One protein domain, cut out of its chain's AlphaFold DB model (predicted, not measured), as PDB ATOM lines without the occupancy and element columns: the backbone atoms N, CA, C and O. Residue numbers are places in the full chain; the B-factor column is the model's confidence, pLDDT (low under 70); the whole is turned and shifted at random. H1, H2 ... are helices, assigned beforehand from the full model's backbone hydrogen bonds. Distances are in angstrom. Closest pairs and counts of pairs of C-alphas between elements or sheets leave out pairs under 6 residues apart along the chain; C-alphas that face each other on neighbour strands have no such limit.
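What this domain is: This is residues 2 to 55 of the 65 residues of the protein "Transposase" of Thiorhodococcus drewsii AZ1 (UniProt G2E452). A long helix, H2, and a shorter one, H1, set about perpendicular to it make a small, loose body, and from the far end of H2 the chain leaves as a long, thin arm that ends in the little helix H3. The arm makes much of the length: residues 36 to 41 and 43 to 55, H3 among them, stick out free of the rest. The printed part has 54 residues with three named helices, in the order H1, H2, H3, and no named strand; the class is all helix. The whole is only just extended, close to loose, with a radius of gyration of the C-alphas of 15.3 A, and it is elongated, spanning 46 by 24 by 14 A.

Where its parts are: Begin with the longest helix, H2, residues 21 to 37: find C-alpha 21 at (31.685, 11.748, -31.086) and go on to C-alpha 37 at (29.106, 34.536, -38.964), 24.2 A away. Before it in the chain comes H1, residues 2 to 10, which begins at C-alpha 2 at (43.142, 23.022, -42.269) and measures 12.3 A from first to last C-alpha. After H2 comes H3, residues 48 to 53, with 9.0 A from first to last C-alpha; look for its last C-alpha, that of Val 53, at (62.163, 36.217, -51.498).

How they stand to each other: Start at H2 and look across to H1: the two are close but not clearly touching, with 2 pairs of C-alphas within 8 A. Their closest C-alphas are those of Met 9 and Trp 31, 7.8 A apart. Their lines stand at 76 degrees, about perpendicular, and their centres are 12.8 A apart. Farther out you find H3, which is apart from H2 and also from H1. In the backbones of H1, H2 and H3, every pair of O i and N i+4 is within hydrogen-bond range.

The domain as a whole: The two C-alphas farthest apart are those of Glu 20 and Val 53, at 46.6 A, while C-alphas 2 and 55 are 23.4 A apart. Without the stretches that stand free, the body has 35 residues and spans 29 by 18 by 15 A. The links from H1 to H2 and from H2 to H3 have 10 residues each and are short, not tight; no link is long. The printed part runs from residue 2 to residue 55 with no cut. Read the B-factor column for the model's confidence: the mean pLDDT of the printed part is 75.8, and 21 residues are under 70, namely residues 2 to 3, residue 5, residues 11 to 13 and residues 41 to 55.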
ATOM      1  N   ALA A   2      43.751  23.932 -43.250       60.16
ATOM      2  CA  ALA A   2      43.142  23.022 -42.269       60.16
ATOM      3  C   ALA A   2      43.874  22.971 -40.907       60.16
ATOM      4  O   ALA A   2      43.235  23.057 -39.868       60.16
ATOM      5  N   GLU A   3      45.208  22.918 -40.897       67.44
ATOM      6  CA  GLU A   3      45.998  22.865 -39.651       67.44
ATOM      7  C   GLU A   3      45.887  24.136 -38.792       67.44
ATOM      8  O   GLU A   3      45.891  24.060 -37.566       67.44
ATOM      9  N   ILE A   4      45.749  25.306 -39.424       71.50
ATOM     10  CA  ILE A   4      45.623  26.590 -38.717       71.50
ATOM     11  C   ILE A   4      44.252  26.670 -38.050       71.50
ATOM     12  O   ILE A   4      44.163  26.993 -36.869       71.50
ATOM     13  N   GLU A   5      43.197  26.296 -38.773       68.44
ATOM     14  CA  GLU A   5      41.837  26.241 -38.230       68.44
ATOM     15  C   GLU A   5      41.723  25.230 -37.076       68.44
ATOM     16  O   GLU A   5      41.126  25.540 -36.045       68.44
ATOM     17  N   LEU A   6      42.384  24.068 -37.178       71.75
ATOM     18  CA  LEU A   6      42.479  23.092 -36.084       71.75
ATOM     19  C   LEU A   6      43.179  23.674 -34.840       71.75
ATOM     20  O   LEU A   6      42.739  23.439 -33.711       71.75
ATOM     21  N   GLY A   7      44.234  24.472 -35.023       74.00
ATOM     22  CA  GLY A   7      44.941  25.164 -33.938       74.00
ATOM     23  C   GLY A   7      44.112  26.261 -33.252       74.00
ATOM     24  O   GLY A   7      44.207  26.459 -32.040       74.00
ATOM     25  N   VAL A   8      43.265  26.968 -34.005       73.88
ATOM     26  CA  VAL A   8      42.352  27.980 -33.443       73.88
ATOM     27  C   VAL A   8      41.184  27.311 -32.713       73.88
ATOM     28  O   VAL A   8      40.766  27.803 -31.668       73.88
ATOM     29  N   MET A   9      40.696  26.170 -33.208       76.44
ATOM     30  CA  MET A   9      39.604  25.396 -32.603       76.44
ATOM     31  C   MET A   9      40.006  24.686 -31.307       76.44
ATOM     32  O   MET A   9      39.197  24.535 -30.389       76.44
ATOM     33  N   THR A  10      41.263  24.251 -31.208       71.50
ATOM     34  CA  THR A  10      41.744  23.447 -30.074       71.50
ATOM     35  C   THR A  10      41.717  24.198 -28.745       71.50
ATOM     36  O   THR A  10      41.460  23.585 -27.713       71.50
ATOM     37  N   LYS A  11      41.910  25.523 -28.754       68.31
ATOM     38  CA  LYS A  11      41.918  26.353 -27.536       68.31
ATOM     39  C   LYS A  11      40.535  26.560 -26.887       68.31
ATOM     40  O   LYS A  11      40.450  26.400 -25.675       68.31
ATOM     41  N   PRO A  12      39.467  26.928 -27.617       67.50
ATOM     42  CA  PRO A  12      38.142  27.112 -27.027       67.50
ATOM     43  C   PRO A  12      37.315  25.818 -26.968       67.50
ATOM     44  O   PRO A  12      36.643  25.588 -25.968       67.50
ATOM     45  N   CYS A  13      37.361  24.967 -28.001       69.81
ATOM     46  CA  CYS A  13      36.449  23.820 -28.119       69.81
ATOM     47  C   CYS A  13      37.050  22.505 -27.616       69.81
ATOM     48  O   CYS A  13      36.327  21.675 -27.076       69.81
ATOM     49  N   LEU A  14      38.364  22.305 -27.754       76.81
ATOM     50  CA  LEU A  14      39.022  21.036 -27.401       76.81
ATOM     51  C   LEU A  14      39.912  21.127 -26.155       76.81
ATOM     52  O   LEU A  14      40.721  20.234 -25.913       76.81
ATOM     53  N   ASN A  15      39.733  22.152 -25.314       78.19
ATOM     54  CA  ASN A  15      40.445  22.267 -24.032       78.19
ATOM     55  C   ASN A  15      39.971  21.245 -22.975       78.19
ATOM     56  O   ASN A  15      40.409  21.253 -21.827       78.19
ATOM     57  N   ARG A  16      39.041  20.364 -23.347       81.38
ATOM     58  CA  ARG A  16      38.524  19.285 -22.510       81.38
ATOM     59  C   ARG A  16      38.366  18.016 -23.332       81.38
ATOM     60  O   ARG A  16      38.126  18.062 -24.536       81.38
ATOM     61  N   ARG A  17      38.446  16.869 -22.661       81.62
ATOM     62  CA  ARG A  17      38.145  15.582 -23.286       81.62
ATOM     63  C   ARG A  17      36.641  15.475 -23.533       81.62
ATOM     64  O   ARG A  17      35.857  15.564 -22.593       81.62
ATOM     65  N   ILE A  18      36.265  15.212 -24.778       84.75
ATOM     66  CA  ILE A  18      34.895  14.888 -25.177       84.75
ATOM     67  C   ILE A  18      34.883  13.399 -25.514       84.75
ATOM     68  O   ILE A  18      35.560  12.956 -26.438       84.75
ATOM     69  N   SER A  19      34.183  12.607 -24.706       83.69
ATOM     70  CA  SER A  19      34.144  11.144 -24.837       83.69
ATOM     71  C   SER A  19      33.228  10.654 -25.957       83.69
ATOM     72  O   SER A  19      33.337   9.502 -26.362       83.69
ATOM     73  N   GLU A  20      32.326  11.507 -26.440       89.75
ATOM     74  CA  GLU A  20      31.233  11.135 -27.332       89.75
ATOM     75  C   GLU A  20      31.327  11.913 -28.652       89.75
ATOM     76  O   GLU A  20      31.405  13.145 -28.676       89.75
ATOM     77  N   VAL A  21      31.380  11.178 -29.765       87.56
ATOM     78  CA  VAL A  21      31.685  11.748 -31.086       87.56
ATOM     79  C   VAL A  21      30.564  12.651 -31.613       87.56
ATOM     80  O   VAL A  21      30.843  13.618 -32.319       87.56
ATOM     81  N   GLU A  22      29.309  12.387 -31.250       88.69
ATOM     82  CA  GLU A  22      28.163  13.216 -31.640       88.69
ATOM     83  C   GLU A  22      28.262  14.612 -31.009       88.69
ATOM     84  O   GLU A  22      28.096  15.632 -31.678       88.69
ATOM     85  N   THR A  23      28.614  14.672 -29.724       85.19
ATOM     86  CA  THR A  23      28.866  15.920 -28.999       85.19
ATOM     87  C   THR A  23      30.034  16.689 -29.601       85.19
ATOM     88  O   THR A  23      29.902  17.888 -29.840       85.19
ATOM     89  N   LEU A  24      31.124  16.003 -29.960       86.44
ATOM     90  CA  LEU A  24      32.252  16.625 -30.655       86.44
ATOM     91  C   LEU A  24      31.820  17.264 -31.986       86.44
ATOM     92  O   LEU A  24      32.205  18.396 -32.287       86.44
ATOM     93  N   ARG A  25      30.999  16.563 -32.778       87.75
ATOM     94  CA  ARG A  25      30.481  17.075 -34.058       87.75
ATOM     95  C   ARG A  25      29.594  18.302 -33.871       87.75
ATOM     96  O   ARG A  25      29.756  19.267 -34.611       87.75
ATOM     97  N   ARG A  26      28.697  18.286 -32.879       87.56
ATOM     98  CA  ARG A  26      27.814  19.424 -32.571       87.56
ATOM     99  C   ARG A  26      28.600  20.665 -32.162       87.56
ATOM    100  O   ARG A  26      28.355  21.735 -32.709       87.56
ATOM    101  N   GLU A  27      29.564  20.524 -31.254       85.75
ATOM    102  CA  GLU A  27      30.388  21.655 -30.807       85.75
ATOM    103  C   GLU A  27      31.261  22.208 -31.940       85.75
ATOM    104  O   GLU A  27      31.346  23.423 -32.115       85.75
ATOM    105  N   THR A  28      31.841  21.329 -32.764       85.44
ATOM    106  CA  THR A  28      32.646  21.731 -33.928       85.44
ATOM    107  C   THR A  28      31.806  22.485 -34.963       85.44
ATOM    108  O   THR A  28      32.247  23.503 -35.493       85.44
ATOM    109  N   ALA A  29      30.583  22.017 -35.237       86.56
ATOM    110  CA  ALA A  29      29.672  22.669 -36.173       86.56
ATOM    111  C   ALA A  29      29.211  24.044 -35.666       86.56
ATOM    112  O   ALA A  29      29.259  25.016 -36.418       86.56
ATOM    113  N   ALA A  30      28.832  24.144 -34.387       87.19
ATOM    114  CA  ALA A  30      28.429  25.406 -33.772       87.19
ATOM    115  C   ALA A  30      29.571  26.436 -33.780       87.19
ATOM    116  O   ALA A  30      29.366  27.597 -34.130       87.19
ATOM    117  N   TRP A  31      30.795  26.005 -33.468       85.44
ATOM    118  CA  TRP A  31      31.976  26.866 -33.520       85.44
ATOM    119  C   TRP A  31      32.305  27.335 -34.941       85.44
ATOM    120  O   TRP A  31      32.594  28.514 -35.154       85.44
ATOM    121  N   ALA A  32      32.230  26.433 -35.924       83.75
ATOM    122  CA  ALA A  32      32.459  26.778 -37.323       83.75
ATOM    123  C   ALA A  32      31.420  27.793 -37.818       83.75
ATOM    124  O   ALA A  32      31.783  28.772 -38.466       83.75
ATOM    125  N   GLN A  33      30.145  27.607 -37.461       85.31
ATOM    126  CA  GLN A  33      29.082  28.558 -37.776       85.31
ATOM    127  C   GLN A  33      29.354  29.929 -37.147       85.31
ATOM    128  O   GLN A  33      29.348  30.927 -37.860       85.31
ATOM    129  N   GLN A  34      29.686  29.980 -35.854       84.62
ATOM    130  CA  GLN A  34      29.992  31.232 -35.161       84.62
ATOM    131  C   GLN A  34      31.185  31.972 -35.791       84.62
ATOM    132  O   GLN A  34      31.149  33.192 -35.951       84.62
ATOM    133  N   ARG A  35      32.251  31.258 -36.183       80.75
ATOM    134  CA  ARG A  35      33.400  31.863 -36.885       80.75
ATOM    135  C   ARG A  35      33.037  32.386 -38.266       80.75
ATOM    136  O   ARG A  35      33.514  33.457 -38.643       80.75
ATOM    137  N   ASN A  36      32.214  31.639 -38.996       82.81
ATOM    138  CA  ASN A  36      31.736  32.039 -40.311       82.81
ATOM    139  C   ASN A  36      30.841  33.282 -40.212       82.81
ATOM    140  O   ASN A  36      31.011  34.209 -40.995       82.81
ATOM    141  N   GLU A  37      29.944  33.355 -39.227       84.25
ATOM    142  CA  GLU A  37      29.106  34.536 -38.964       84.25
ATOM    143  C   GLU A  37      29.943  35.751 -38.556       84.25
ATOM    144  O   GLU A  37      29.717  36.857 -39.041       84.25
ATOM    145  N   ALA A  38      30.967  35.543 -37.726       82.88
ATOM    146  CA  ALA A  38      31.896  36.592 -37.326       82.88
ATOM    147  C   ALA A  38      32.861  37.025 -38.451       82.88
ATOM    148  O   ALA A  38      33.666  37.930 -38.234       82.88
ATOM    149  N   GLN A  39      32.808  36.379 -39.628       77.44
ATOM    150  CA  GLN A  39      33.679  36.637 -40.784       77.44
ATOM    151  C   GLN A  39      35.166  36.713 -40.392       77.44
ATOM    152  O   GLN A  39      35.938  37.491 -40.957       77.44
ATOM    153  N   ILE A  40      35.581  35.903 -39.408       71.56
ATOM    154  CA  ILE A  40      36.966  35.880 -38.926       71.56
ATOM    155  C   ILE A  40      37.800  35.103 -39.944       71.56
ATOM    156  O   ILE A  40      38.073  33.910 -39.792       71.56
ATOM    157  N   GLY A  41      38.183  35.802 -41.009       67.31
ATOM    158  CA  GLY A  41      39.120  35.316 -42.004       67.31
ATOM    159  C   GLY A  41      40.524  35.180 -41.424       67.31
ATOM    160  O   GLY A  41      40.912  35.868 -40.479       67.31
ATOM    161  N   VAL A  42      41.310  34.282 -42.009       68.12
ATOM    162  CA  VAL A  42      42.745  34.246 -41.746       68.12
ATOM    163  C   VAL A  42      43.380  35.400 -42.514       68.12
ATOM    164  O   VAL A  42      43.359  35.400 -43.744       68.12
ATOM    165  N   ASP A  43      43.949  36.373 -41.800       67.69
ATOM    166  CA  ASP A  43      44.754  37.426 -42.419       67.69
ATOM    167  C   ASP A  43      46.058  36.815 -42.955       67.69
ATOM    168  O   ASP A  43      47.033  36.573 -42.233       67.69
ATOM    169  N   TRP A  44      46.034  36.466 -44.241       64.75
ATOM    170  CA  TRP A  44      47.119  35.752 -44.889       64.75
ATOM    171  C   TRP A  44      48.250  36.708 -45.267       64.75
ATOM    172  O   TRP A  44      48.339  37.224 -46.377       64.75
ATOM    173  N   GLN A  45      49.186  36.894 -44.341       65.12
ATOM    174  CA  GLN A  45      50.329  37.794 -44.524       65.12
ATOM    175  C   GLN A  45      51.428  37.243 -45.455       65.12
ATOM    176  O   GLN A  45      52.394  37.954 -45.767       65.12
ATOM    177  N   PHE A  46      51.315  35.984 -45.896       66.62
ATOM    178  CA  PHE A  46      52.296  35.300 -46.738       66.62
ATOM    179  C   PHE A  46      51.882  35.358 -48.214       66.62
ATOM    180  O   PHE A  46      51.264  34.441 -48.751       66.62
ATOM    181  N   THR A  47      52.215  36.467 -48.874       69.12
ATOM    182  CA  THR A  47      51.976  36.634 -50.313       69.12
ATOM    183  C   THR A  47      52.970  35.805 -51.134       69.12
ATOM    184  O   THR A  47      54.087  35.531 -50.686       69.12
ATOM    185  N   ASN A  48      52.595  35.420 -52.361       64.69
ATOM    186  CA  ASN A  48      53.479  34.691 -53.289       64.69
ATOM    187  C   ASN A  48      54.801  35.455 -53.524       64.69
ATOM    188  O   ASN A  48      55.881  34.873 -53.579       64.69
ATOM    189  N   GLU A  49      54.739  36.785 -53.540       68.12
ATOM    190  CA  GLU A  49      55.913  37.656 -53.625       68.12
ATOM    191  C   GLU A  49      56.850  37.496 -52.418       68.12
ATOM    192  O   GLU A  49      58.052  37.292 -52.596       68.12
ATOM    193  N   LYS A  50      56.317  37.480 -51.186       67.12
ATOM    194  CA  LYS A  50      57.108  37.211 -49.969       67.12
ATOM    195  C   LYS A  50      57.662  35.779 -49.952       67.12
ATOM    196  O   LYS A  50      58.794  35.563 -49.509       67.12
ATOM    197  N   ALA A  51      56.904  34.818 -50.485       67.38
ATOM    198  CA  ALA A  51      57.317  33.425 -50.631       67.38
ATOM    199  C   ALA A  51      58.458  33.232 -51.637       67.38
ATOM    200  O   ALA A  51      59.211  32.282 -51.501       67.38
ATOM    201  N   ARG A  52      58.631  34.118 -52.625       63.62
ATOM    202  CA  ARG A  52      59.748  34.055 -53.585       63.62
ATOM    203  C   ARG A  52      61.045  34.657 -53.055       63.62
ATOM    204  O   ARG A  52      62.111  34.323 -53.557       63.62
ATOM    205  N   VAL A  53      60.979  35.541 -52.059       64.88
ATOM    206  CA  VAL A  53      62.163  36.217 -51.498       64.88
ATOM    207  C   VAL A  53      62.867  35.356 -50.447       64.88
ATOM    208  O   VAL A  53      64.093  35.253 -50.476       64.88
ATOM    209  N   LYS A  54      62.123  34.695 -49.550       62.25
ATOM    210  CA  LYS A  54      62.710  33.884 -48.462       62.25
ATOM    211  C   LYS A  54      63.497  32.635 -48.919       62.25
ATOM    212  O   LYS A  54      64.541  32.377 -48.325       62.25
ATOM    213  N   PRO A  55      63.086  31.875 -49.953       63.12
ATOM    214  CA  PRO A  55      63.751  30.640 -50.358       63.12
ATOM    215  C   PRO A  55      64.605  30.801 -51.623       63.12
ATOM    216  O   PRO A  55      64.942  29.798 -52.241       63.12
TER     217      PRO A  55